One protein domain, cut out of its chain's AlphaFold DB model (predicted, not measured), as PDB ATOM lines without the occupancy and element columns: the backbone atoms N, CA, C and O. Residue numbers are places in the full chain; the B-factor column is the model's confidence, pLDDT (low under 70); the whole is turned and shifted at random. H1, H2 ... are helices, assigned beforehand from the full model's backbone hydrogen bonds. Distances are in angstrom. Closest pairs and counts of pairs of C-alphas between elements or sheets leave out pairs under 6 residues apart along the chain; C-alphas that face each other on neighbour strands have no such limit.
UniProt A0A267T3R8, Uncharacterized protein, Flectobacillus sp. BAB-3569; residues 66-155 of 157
ATOM      1  N   PHE A  66     156.421 200.572 178.982       80.31
ATOM      2  CA  PHE A  66     157.539 200.123 179.803       80.31
ATOM      3  C   PHE A  66     158.867 200.180 179.034       80.31
ATOM      4  O   PHE A  66     159.856 200.688 179.548       80.31
ATOM      5  N   GLU A  67     158.909 199.739 177.775       80.19
ATOM      6  CA  GLU A  67     160.113 199.831 176.939       80.19
ATOM      7  C   GLU A  67     160.575 201.279 176.717       80.19
ATOM      8  O   GLU A  67     161.777 201.551 176.719       80.19
ATOM      9  N   GLU A  68     159.655 202.225 176.553       83.88
ATOM     10  CA  GLU A  68     159.991 203.648 176.451       83.88
ATOM     11  C   GLU A  68     160.491 204.218 177.785       83.88
ATOM     12  O   GLU A  68     161.527 204.891 177.829       83.88
ATOM     13  N   TRP A  69     159.823 203.869 178.886       89.25
ATOM     14  CA  TRP A  69     160.237 204.242 180.237       89.25
ATOM     15  C   TRP A  69     161.650 203.738 180.564       89.25
ATOM     16  O   TRP A  69     162.483 204.500 181.056       89.25
ATOM     17  N   THR A  70     161.979 202.488 180.214       81.44
ATOM     18  CA  THR A  70     163.321 201.924 180.458       81.44
ATOM     19  C   THR A  70     164.418 202.679 179.707       81.44
ATOM     20  O   THR A  70     165.525 202.831 180.215       81.44
ATOM     21  N   LYS A  71     164.127 203.201 178.508       79.31
ATOM     22  CA  LYS A  71     165.086 203.973 177.700       79.31
ATOM     23  C   LYS A  71     165.285 205.404 178.197       79.31
ATOM     24  O   LYS A  71     166.293 206.006 177.834       79.31
ATOM     25  N   THR A  72     164.347 205.923 178.983       84.31
ATOM     26  CA  THR A  72     164.321 207.305 179.466       84.31
ATOM     27  C   THR A  72     164.560 207.334 180.974       84.31
ATOM     28  O   THR A  72     165.706 207.368 181.417       84.31
ATOM     29  N   THR A  73     163.494 207.254 181.763       86.50
ATOM     30  CA  THR A  73     163.500 207.347 183.224       86.50
ATOM     31  C   THR A  73     164.312 206.235 183.879       86.50
ATOM     32  O   THR A  73     165.116 206.507 184.769       86.50
ATOM     33  N   GLY A  74     164.157 204.990 183.419       82.25
ATOM     34  CA  GLY A  74     164.828 203.839 184.024       82.25
ATOM     35  C   GLY A  74     166.353 203.981 184.026       82.25
ATOM     36  O   GLY A  74     166.994 203.816 185.062       82.25
ATOM     37  N   LYS A  75     166.942 204.360 182.885       84.12
ATOM     38  CA  LYS A  75     168.394 204.579 182.764       84.12
ATOM     39  C   LYS A  75     168.916 205.684 183.679       84.12
ATOM     40  O   LYS A  75     169.977 205.513 184.271       84.12
ATOM     41  N   VAL A  76     168.170 206.783 183.806       89.25
ATOM     42  CA  VAL A  76     168.548 207.902 184.682       89.25
ATOM     43  C   VAL A  76     168.615 207.440 186.138       89.25
ATOM     44  O   VAL A  76     169.588 207.735 186.825       89.25
ATOM     45  N   ILE A  77     167.638 206.649 186.591       89.31
ATOM     46  CA  ILE A  77     167.618 206.103 187.957       89.31
ATOM     47  C   ILE A  77     168.797 205.143 188.186       89.31
ATOM     48  O   ILE A  77     169.435 205.194 189.235       89.31
ATOM     49  N   VAL A  78     169.124 204.292 187.207       87.00
ATOM     50  CA  VAL A  78     170.277 203.372 187.276       87.00
ATOM     51  C   VAL A  78     171.601 204.135 187.398       87.00
ATOM     52  O   VAL A  78     172.467 203.760 188.187       87.00
ATOM     53  N   GLU A  79     171.765 205.220 186.642       85.06
ATOM     54  CA  GLU A  79     172.945 206.087 186.718       85.06
ATOM     55  C   GLU A  79     173.015 206.854 188.037       85.06
ATOM     56  O   GLU A  79     174.078 206.910 188.652       85.06
ATOM     57  N   GLN A  80     171.886 207.370 188.518       85.75
ATOM     58  CA  GLN A  80     171.804 208.028 189.818       85.75
ATOM     59  C   GLN A  80     172.178 207.072 190.956       85.75
ATOM     60  O   GLN A  80     172.952 207.444 191.837       85.75
ATOM     61  N   ALA A  81     171.687 205.832 190.915       85.56
ATOM     62  CA  ALA A  81     172.050 204.814 191.893       85.56
ATOM     63  C   ALA A  81     173.552 204.503 191.866       85.56
ATOM     64  O   ALA A  81     174.181 204.433 192.917       85.56
ATOM     65  N   HIS A  82     174.151 204.379 190.677       83.75
ATOM     66  CA  HIS A  82     175.587 204.126 190.545       83.75
ATOM     67  C   HIS A  82     176.439 205.272 191.071       83.75
ATOM     68  O   HIS A  82     177.383 205.046 191.831       83.75
ATOM     69  N   ASN A  83     176.086 206.501 190.704       81.00
ATOM     70  CA  ASN A  83     176.774 207.685 191.192       81.00
ATOM     71  C   ASN A  83     176.697 207.758 192.717       81.00
ATOM     72  O   ASN A  83     177.700 208.058 193.350       81.00
ATOM     73  N   TYR A  84     175.552 207.408 193.305       79.06
ATOM     74  CA  TYR A  84     175.423 207.346 194.752       79.06
ATOM     75  C   TYR A  84     176.314 206.267 195.388       79.06
ATOM     76  O   TYR A  84     177.098 206.586 196.277       79.06
ATOM     77  N   PHE A  85     176.232 205.010 194.941       79.19
ATOM     78  CA  PHE A  85     176.995 203.912 195.553       79.19
ATOM     79  C   PHE A  85     178.511 204.070 195.385       79.19
ATOM     80  O   PHE A  85     179.289 203.618 196.215       79.19
ATOM     81  N   THR A  86     178.960 204.742 194.326       76.25
ATOM     82  CA  THR A  86     180.390 205.012 194.112       76.25
ATOM     83  C   THR A  86     180.880 206.284 194.797       76.25
ATOM     84  O   THR A  86     182.090 206.475 194.969       76.25
ATOM     85  N   ALA A  87     179.971 207.169 195.193       68.94
ATOM     86  CA  ALA A  87     180.335 208.420 195.814       68.94
ATOM     87  C   ALA A  87     180.733 208.245 197.282       68.94
ATOM     88  O   ALA A  87     180.008 207.715 198.120       68.94
ATOM     89  N   TRP A  88     181.912 208.768 197.616       55.66
ATOM     90  CA  TRP A  88     182.465 208.722 198.964       55.66
ATOM     91  C   TRP A  88     181.600 209.492 199.974       55.66
ATOM     92  O   TRP A  88     181.194 210.628 199.723       55.66
ATOM     93  N   TYR A  89     181.397 208.888 201.152       57.09
ATOM     94  CA  TYR A  89     180.590 209.389 202.272       57.09
ATOM     95  C   TYR A  89     180.850 210.872 202.611       57.09
ATOM     96  O   TYR A  89     181.730 211.221 203.396       57.09
ATOM     97  N   SER A  90     180.018 211.759 202.064       54.81
ATOM     98  CA  SER A  90     179.912 213.172 202.440       54.81
ATOM     99  C   SER A  90     178.467 213.476 202.842       54.81
ATOM    100  O   SER A  90     177.538 212.790 202.418       54.81
ATOM    101  N   LYS A  91     178.244 214.520 203.650       54.47
ATOM    102  CA  LYS A  91     176.887 214.923 204.073       54.47
ATOM    103  C   LYS A  91     175.966 215.289 202.897       54.47
ATOM    104  O   LYS A  91     174.755 215.206 203.057       54.47
ATOM    105  N   VAL A  92     176.523 215.667 201.743       57.81
ATOM    106  CA  VAL A  92     175.761 215.973 200.519       57.81
ATOM    107  C   VAL A  92     175.091 214.706 199.973       57.81
ATOM    108  O   VAL A  92     173.908 214.719 199.649       57.81
ATOM    109  N   TRP A  93     175.794 213.574 200.029       66.75
ATOM    110  CA  TRP A  93     175.321 212.277 199.532       66.75
ATOM    111  C   TRP A  93     174.221 211.646 200.398       66.75
ATOM    112  O   TRP A  93     173.504 210.758 199.945       66.75
ATOM    113  N   TYR A  94     174.019 212.138 201.628       64.88
ATOM    114  CA  TYR A  94     172.871 211.752 202.458       64.88
ATOM    115  C   TYR A  94     171.540 212.212 201.840       64.88
ATOM    116  O   TYR A  94     170.560 211.468 201.862       64.88
ATOM    117  N   GLY A  95     171.499 213.433 201.289       69.94
ATOM    118  CA  GLY A  95     170.313 213.964 200.611       69.94
ATOM    119  C   GLY A  95     169.987 213.170 199.350       69.94
ATOM    120  O   GLY A  95     168.856 212.731 199.169       69.94
ATOM    121  N   GLU A  96     171.008 212.875 198.548       74.56
ATOM    122  CA  GLU A  96     170.839 212.151 197.288       74.56
ATOM    123  C   GLU A  96     170.345 210.714 197.482       74.56
ATOM    124  O   GLU A  96     169.491 210.251 196.729       74.56
ATOM    125  N   MET A  97     170.796 210.016 198.530       75.81
ATOM    126  CA  MET A  97     170.271 208.682 198.837       75.81
ATOM    127  C   MET A  97     168.855 208.710 199.387       75.81
ATOM    128  O   MET A  97     168.068 207.801 199.123       75.81
ATOM    129  N   ARG A  98     168.499 209.751 200.146       78.44
ATOM    130  CA  ARG A  98     167.114 209.942 200.568       78.44
ATOM    131  C   ARG A  98     166.220 210.112 199.337       78.44
ATOM    132  O   ARG A  98     165.175 209.466 199.267       78.44
ATOM    133  N   ASP A  99     166.645 210.918 198.372       84.56
ATOM    134  CA  ASP A  99     165.903 211.162 197.134       84.56
ATOM    135  C   ASP A  99     165.841 209.913 196.246       84.56
ATOM    136  O   ASP A  99     164.779 209.592 195.706       84.56
ATOM    137  N   LEU A 100     166.930 209.138 196.172       86.56
ATOM    138  CA  LEU A 100     166.943 207.834 195.508       86.56
ATOM    139  C   LEU A 100     165.947 206.872 196.169       86.56
ATOM    140  O   LEU A 100     165.120 206.284 195.480       86.56
ATOM    141  N   CYS A 101     165.956 206.753 197.499       87.12
ATOM    142  CA  CYS A 101     165.004 205.912 198.229       87.12
ATOM    143  C   CYS A 101     163.550 206.337 197.977       87.12
ATOM    144  O   CYS A 101     162.689 205.479 197.793       87.12
ATOM    145  N   HIS A 102     163.263 207.641 197.959       86.75
ATOM    146  CA  HIS A 102     161.927 208.141 197.632       86.75
ATOM    147  C   HIS A 102     161.535 207.818 196.189       86.75
ATOM    148  O   HIS A 102     160.428 207.348 195.965       86.75
ATOM    149  N   THR A 103     162.451 207.983 195.237       89.19
ATOM    150  CA  THR A 103     162.219 207.638 193.829       89.19
ATOM    151  C   THR A 103     161.915 206.149 193.672       89.19
ATOM    152  O   THR A 103     160.898 205.784 193.093       89.19
ATOM    153  N   LEU A 104     162.749 205.279 194.253       89.31
ATOM    154  CA  LEU A 104     162.579 203.824 194.203       89.31
ATOM    155  C   LEU A 104     161.292 203.357 194.895       89.31
ATOM    156  O   LEU A 104     160.673 202.387 194.463       89.31
ATOM    157  N   LYS A 105     160.865 204.039 195.963       87.56
ATOM    158  CA  LYS A 105     159.634 203.701 196.683       87.56
ATOM    159  C   LYS A 105     158.393 203.837 195.794       87.56
ATOM    160  O   LYS A 105     157.501 203.000 195.906       87.56
ATOM    161  N   GLU A 106     158.352 204.848 194.930       88.56
ATOM    162  CA  GLU A 106     157.209 205.117 194.046       88.56
ATOM    163  C   GLU A 106     157.187 204.221 192.796       88.56
ATOM    164  O   GLU A 106     156.165 204.136 192.118       88.56
ATOM    165  N   LEU A 107     158.284 203.515 192.499       87.00
ATOM    166  CA  LEU A 107     158.336 202.569 191.385       87.00
ATOM    167  C   LEU A 107     157.440 201.358 191.638       87.00
ATOM    168  O   LEU A 107     157.284 200.897 192.769       87.00
ATOM    169  N   THR A 108     156.915 200.773 190.568       86.06
ATOM    170  CA  THR A 108     156.258 199.462 190.577       86.06
ATOM    171  C   THR A 108     157.274 198.330 190.776       86.06
ATOM    172  O   THR A 108     158.476 198.491 190.565       86.06
ATOM    173  N   ASP A 109     156.807 197.141 191.167       83.00
ATOM    174  CA  ASP A 109     157.693 195.979 191.358       83.00
ATOM    175  C   ASP A 109     158.424 195.582 190.062       83.00
ATOM    176  O   ASP A 109     159.588 195.183 190.098       83.00
ATOM    177  N   LYS A 110     157.766 195.739 188.902       80.25
ATOM    178  CA  LYS A 110     158.354 195.461 187.579       80.25
ATOM    179  C   LYS A 110     159.502 196.425 187.261       80.25
ATOM    180  O   LYS A 110     160.544 195.993 186.771       80.25
ATOM    181  N   GLU A 111     159.327 197.706 187.570       85.44
ATOM    182  CA  GLU A 111     160.355 198.736 187.392       85.44
ATOM    183  C   GLU A 111     161.532 198.511 188.344       85.44
ATOM    184  O   GLU A 111     162.672 198.521 187.893       85.44
ATOM    185  N   LEU A 112     161.280 198.203 189.622       86.38
ATOM    186  CA  LEU A 112     162.339 197.887 190.588       86.38
ATOM    187  C   LEU A 112     163.199 196.694 190.160       86.38
ATOM    188  O   LEU A 112     164.425 196.762 190.236       86.38
ATOM    189  N   ILE A 113     162.569 195.617 189.680       84.12
ATOM    190  CA  ILE A 113     163.289 194.453 189.145       84.12
ATOM    191  C   ILE A 113     164.146 194.860 187.946       84.12
ATOM    192  O   ILE A 113     165.287 194.413 187.823       84.12
ATOM    193  N   TRP A 114     163.612 195.693 187.051       86.12
ATOM    194  CA  TRP A 114     164.366 196.152 185.892       86.12
ATOM    195  C   TRP A 114     165.564 197.013 186.293       86.12
ATOM    196  O   TRP A 114     166.659 196.744 185.808       86.12
ATOM    197  N   ILE A 115     165.392 197.964 187.220       86.56
ATOM    198  CA  ILE A 115     166.479 198.808 187.743       86.56
ATOM    199  C   ILE A 115     167.597 197.943 188.327       86.56
ATOM    200  O   ILE A 115     168.755 198.117 187.954       86.56
ATOM    201  N   ALA A 116     167.255 196.984 189.193       84.31
ATOM    202  CA  ALA A 116     168.240 196.095 189.799       84.31
ATOM    203  C   ALA A 116     169.003 195.289 188.732       84.31
ATOM    204  O   ALA A 116     170.231 195.288 188.713       84.31
ATOM    205  N   ASN A 117     168.288 194.676 187.784       82.00
ATOM    206  CA  ASN A 117     168.897 193.876 186.720       82.00
ATOM    207  C   ASN A 117     169.763 194.700 185.753       82.00
ATOM    208  O   ASN A 117     170.801 194.218 185.293       82.00
ATOM    209  N   ASP A 118     169.330 195.908 185.385       83.25
ATOM    210  CA  ASP A 118     170.077 196.780 184.475       83.25
ATOM    211  C   ASP A 118     171.334 197.326 185.155       83.25
ATOM    212  O   ASP A 118     172.425 197.237 184.588       83.25
ATOM    213  N   TYR A 119     171.215 197.753 186.416       84.31
ATOM    214  CA  TYR A 119     172.357 198.117 187.248       84.31
ATOM    215  C   TYR A 119     173.372 196.976 187.331       84.31
ATOM    216  O   TYR A 119     174.559 197.172 187.063       84.31
ATOM    217  N   ASN A 120     172.900 195.763 187.632       81.75
ATOM    218  CA  ASN A 120     173.755 194.591 187.772       81.75
ATOM    219  C   ASN A 120     174.500 194.245 186.483       81.75
ATOM    220  O   ASN A 120     175.680 193.905 186.497       81.75
ATOM    221  N   ARG A 121     173.827 194.379 185.340       79.44
ATOM    222  CA  ARG A 121     174.443 194.162 184.029       79.44
ATOM    223  C   ARG A 121     175.489 195.222 183.695       79.44
ATOM    224  O   ARG A 121     176.489 194.899 183.058       79.44
ATOM    225  N   LYS A 122     175.225 196.483 184.046       79.12
ATOM    226  CA  LYS A 122     176.027 197.634 183.610       79.12
ATOM    227  C   LYS A 122     177.241 197.878 184.503       79.12
ATOM    228  O   LYS A 122     178.292 198.248 183.987       79.12
ATOM    229  N   TYR A 123     177.105 197.667 185.809       73.94
ATOM    230  CA  TYR A 123     178.096 198.121 186.787       73.94
ATOM    231  C   TYR A 123     178.692 197.017 187.658       73.94
ATOM    232  O   TYR A 123     179.674 197.279 188.350       73.94
ATOM    233  N   PHE A 124     178.162 195.793 187.628       68.75
ATOM    234  CA  PHE A 124     178.547 194.788 188.619       68.75
ATOM    235  C   PHE A 124     179.634 193.811 188.159       68.75
ATOM    236  O   PHE A 124     179.575 193.259 187.060       68.75
ATOM    237  N   LYS A 125     180.604 193.555 189.054       55.84
ATOM    238  CA  LYS A 125     181.590 192.461 188.961       55.84
ATOM    239  C   LYS A 125     181.581 191.499 190.168       55.84
ATOM    240  O   LYS A 125     181.768 190.314 189.930       55.84
ATOM    241  N   ASP A 126     181.270 191.955 191.395       54.62
ATOM    242  CA  ASP A 126     181.419 191.161 192.642       54.62
ATOM    243  C   ASP A 126     180.208 191.186 193.631       54.62
ATOM    244  O   ASP A 126     180.391 191.231 194.845       54.62
ATOM    245  N   GLY A 127     178.946 191.157 193.165       59.00
ATOM    246  CA  GLY A 127     177.754 191.342 194.031       59.00
ATOM    247  C   GLY A 127     176.454 191.725 193.293       59.00
ATOM    248  O   GLY A 127     176.303 191.406 192.115       59.00
ATOM    249  N   THR A 128     175.505 192.371 193.990       78.69
ATOM    250  CA  THR A 128     174.177 192.748 193.453       78.69
ATOM    251  C   THR A 128     173.764 194.166 193.854       78.69
ATOM    252  O   THR A 128     174.217 194.673 194.878       78.69
ATOM    253  N   PHE A 129     172.849 194.795 193.111       81.62
ATOM    254  CA  PHE A 129     172.228 196.078 193.464       81.62
ATOM    255  C   PHE A 129     171.679 196.062 194.894       81.62
ATOM    256  O   PHE A 129     171.835 197.027 195.633       81.62
ATOM    257  N   LEU A 130     171.071 194.943 195.306       83.06
ATOM    258  CA  LEU A 130     170.589 194.751 196.672       83.06
ATOM    259  C   LEU A 130     171.736 194.789 197.693       83.06
ATOM    260  O   LEU A 130     171.576 195.379 198.758       83.06
ATOM    261  N   THR A 131     172.886 194.193 197.373       81.56
ATOM    262  CA  THR A 131     174.086 194.237 198.219       81.56
ATOM    263  C   THR A 131     174.580 195.672 198.389       81.56
ATOM    264  O   THR A 131     174.701 196.128 199.521       81.56
ATOM    265  N   GLU A 132     174.763 196.408 197.289       79.62
ATOM    266  CA  GLU A 132     175.183 197.821 197.314       79.62
ATOM    267  C   GLU A 132     174.203 198.681 198.115       79.62
ATOM    268  O   GLU A 132     174.604 199.498 198.943       79.62
ATOM    269  N   PHE A 133     172.902 198.447 197.924       82.88
ATOM    270  CA  PHE A 133     171.844 199.156 198.635       82.88
ATOM    271  C   PHE A 133     171.897 198.911 200.150       82.88
ATOM    272  O   PHE A 133     171.652 199.834 200.924       82.88
ATOM    273  N   ILE A 134     172.245 197.692 200.581       82.19
ATOM    274  CA  ILE A 134     172.412 197.337 201.999       82.19
ATOM    275  C   ILE A 134     173.704 197.921 202.581       82.19
ATOM    276  O   ILE A 134     173.698 198.404 203.715       82.19
ATOM    277  N   GLU A 135     174.809 197.858 201.842       78.19
ATOM    278  CA  GLU A 135     176.117 198.344 202.297       78.19
ATOM    279  C   GLU A 135     176.137 199.865 202.464       78.19
ATOM    280  O   GLU A 135     176.736 200.380 203.410       78.19
ATOM    281  N   HIS A 136     175.386 200.577 201.624       74.50
ATOM    282  CA  HIS A 136     175.235 202.029 201.667       74.50
ATOM    283  C   HIS A 136     174.025 202.476 202.501       74.50
ATOM    284  O   HIS A 136     173.377 203.486 202.221       74.50
ATOM    285  N   LYS A 137     173.699 201.714 203.551       68.88
ATOM    286  CA  LYS A 137     172.561 201.988 204.431       68.88
ATOM    287  C   LYS A 137     172.607 203.417 204.992       68.88
ATOM    288  O   LYS A 137     173.489 203.783 205.767       68.88
ATOM    289  N   LEU A 138     171.556 204.186 204.708       63.88
ATOM    290  CA  LEU A 138     171.208 205.377 205.483       63.88
ATOM    291  C   LEU A 138     170.656 204.983 206.856       63.88
ATOM    292  O   LEU A 138     170.011 203.943 207.006       63.88
ATOM    293  N   TYR A 139     170.816 205.861 207.852       57.84
ATOM    294  CA  TYR A 139     170.012 205.814 209.080       57.84
ATOM    295  C   TYR A 139     168.541 205.553 208.712       57.84
ATOM    296  O   TYR A 139     167.969 206.324 207.944       57.84
ATOM    297  N   ALA A 140     167.996 204.432 209.197       58.25
ATOM    298  CA  ALA A 140     166.766 203.803 208.716       58.25
ATOM    299  C   ALA A 140     165.636 204.819 208.494       58.25
ATOM    300  O   ALA A 140     165.074 205.370 209.442       58.25
ATOM    301  N   THR A 141     165.331 205.089 207.225       70.25
ATOM    302  CA  THR A 141     164.149 205.858 206.839       70.25
ATOM    303  C   THR A 141     163.065 204.883 206.398       70.25
ATOM    304  O   THR A 141     163.359 203.861 205.782       70.25
ATOM    305  N   ALA A 142     161.798 205.226 206.633       77.62
ATOM    306  CA  ALA A 142     160.675 204.390 206.201       77.62
ATOM    307  C   ALA A 142     160.682 204.107 204.682       77.62
ATOM    308  O   ALA A 142     160.186 203.072 204.240       77.62
ATOM    309  N   ALA A 143     161.251 205.014 203.873       80.25
ATOM    310  CA  ALA A 143     161.431 204.804 202.438       80.25
ATOM    311  C   ALA A 143     162.490 203.731 202.146       80.25
ATOM    312  O   ALA A 143     162.219 202.815 201.375       80.25
ATOM    313  N   TYR A 144     163.648 203.801 202.809       83.12
ATOM    314  CA  TYR A 144     164.694 202.784 202.697       83.12
ATOM    315  C   TYR A 144     164.173 201.395 203.094       83.12
ATOM    316  O   TYR A 144     164.313 200.450 202.320       83.12
ATOM    317  N   ASP A 145     163.502 201.277 204.245       83.19
ATOM    318  CA  ASP A 145     163.000 199.986 204.733       83.19
ATOM    319  C   ASP A 145     161.926 199.399 203.801       83.19
ATOM    320  O   ASP A 145     161.900 198.191 203.548       83.19
ATOM    321  N   SER A 146     161.069 200.253 203.230       84.94
ATOM    322  CA  SER A 146     160.062 199.848 202.243       84.94
ATOM    323  C   SER A 146     160.699 199.311 200.958       84.94
ATOM    324  O   SER A 146     160.311 198.243 200.480       84.94
ATOM    325  N   VAL A 147     161.702 200.009 200.419       85.81
ATOM    326  CA  VAL A 147     162.411 199.586 199.202       85.81
ATOM    327  C   VAL A 147     163.212 198.310 199.457       85.81
ATOM    328  O   VAL A 147     163.093 197.359 198.687       85.81
ATOM    329  N   LEU A 148     163.947 198.236 200.572       87.00
ATOM    330  CA  LEU A 148     164.705 197.048 200.971       87.00
ATOM    331  C   LEU A 148     163.798 195.815 201.080       87.00
ATOM    332  O   LEU A 148     164.114 194.749 200.550       87.00
ATOM    333  N   THR A 149     162.641 195.975 201.725       85.88
ATOM    334  CA  THR A 149     161.617 194.932 201.846       85.88
ATOM    335  C   THR A 149     161.170 194.423 200.483       85.88
ATOM    336  O   THR A 149     161.135 193.213 200.248       85.88
ATOM    337  N   ARG A 150     160.829 195.344 199.574       85.88
ATOM    338  CA  ARG A 150     160.346 195.000 198.233       85.88
ATOM    339  C   ARG A 150     161.431 194.301 197.423       85.88
ATOM    340  O   ARG A 150     161.181 193.212 196.920       85.88
ATOM    341  N   LEU A 151     162.649 194.838 197.379       84.12
ATOM    342  CA  LEU A 151     163.776 194.223 196.666       84.12
ATOM    343  C   LEU A 151     164.099 192.812 197.190       84.12
ATOM    344  O   LEU A 151     164.291 191.887 196.399       84.12
ATOM    345  N   THR A 152     164.068 192.624 198.515       82.62
ATOM    346  CA  THR A 152     164.287 191.315 199.157       82.62
ATOM    347  C   THR A 152     163.185 190.321 198.784       82.62
ATOM    348  O   THR A 152     163.471 189.182 198.407       82.62
ATOM    349  N   LYS A 153     161.915 190.747 198.838       80.94
ATOM    350  CA  LYS A 153     160.754 189.909 198.493       80.94
ATOM    351  C   LYS A 153     160.761 189.493 197.021       80.94
ATOM    352  O   LYS A 153     160.433 188.351 196.704       80.94
ATOM    353  N   LEU A 154     161.168 190.400 196.135       74.50
ATOM    354  CA  LEU A 154     161.233 190.171 194.690       74.50
ATOM    355  C   LEU A 154     162.430 189.304 194.272       74.50
ATOM    356  O   LEU A 154     162.523 188.940 193.103       74.50
ATOM    357  N   LYS A 155     163.329 188.945 195.208       69.94
ATOM    358  CA  LYS A 155     164.592 188.240 194.928       69.94
ATOM    359  C   LYS A 155     165.361 188.900 193.780       69.94
ATOM    360  O   LYS A 155     165.928 188.194 192.945       69.94
TER     361      LYS A 155
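Overview. This is residues 66 to 155 of the 157 residues of an uncharacterized protein of Flectobacillus sp. BAB-3569 (UniProt A0A267T3R8). What shape do these atoms make? Two long helices, H1 and H2, fold into a hairpin that makes one side of a compact body; on the other side H3 crosses H1, H5 crosses H2, and the short H4 touches H3 and H5. What is it built of? The printed part has 90 residues with five named helices, H1 to H5 in order, and no named strand; its class is all helix. How large is it? The radius of gyration of the C-alphas is 12.2 A, and the spans are 35 by 24 by 24 A.

Arrangement. What comes first? H1, residues 66 to 86, and H2, residues 91 to 106, form a hairpin at a shallow tilt of 28 degrees; the closest C-alphas, of Tyr 84 and Met 97, are 6.7 A apart, and residues 77 to 84 alone touch H2. What touches this hairpin? H3, residues 109 to 123, touches H1 at a steep tilt of 56 degrees, the closest C-alphas being Val 78 and Tyr 119, 5.7 A. Residues 143 to 147 of H5, residues 142 to 153, touch H2, the closest C-alphas being Cys 101 and Tyr 144, 5.5 A. Where is H4? H4, residues 129 to 135, touches H3 about perpendicular at 82 degrees, through residues 116 to 120 of H3. What do N and O show? Every O i to N i+4 pair is within hydrogen-bond range in H3, H4 and H5, but 15 of 17 in H1 and 10 of 12 in H2.

Along the chain. Where are the anchors? H1 begins at C-alpha 66 (157.539, 200.123, 179.803), and H5 ends at C-alpha 153 (160.754, 189.909, 198.493). How long are the helices? H1 spans 27.4 A, with a kink of 40 degrees near residue 73, H2 24.2 A and H3 21.0 A.

Size, cuts and confidence. Is anything missing? The printed part has no cut, and no link is long. Where is confidence low? Residues 87 to 95, 124 to 127, 137 to 140 and 155 are under 70.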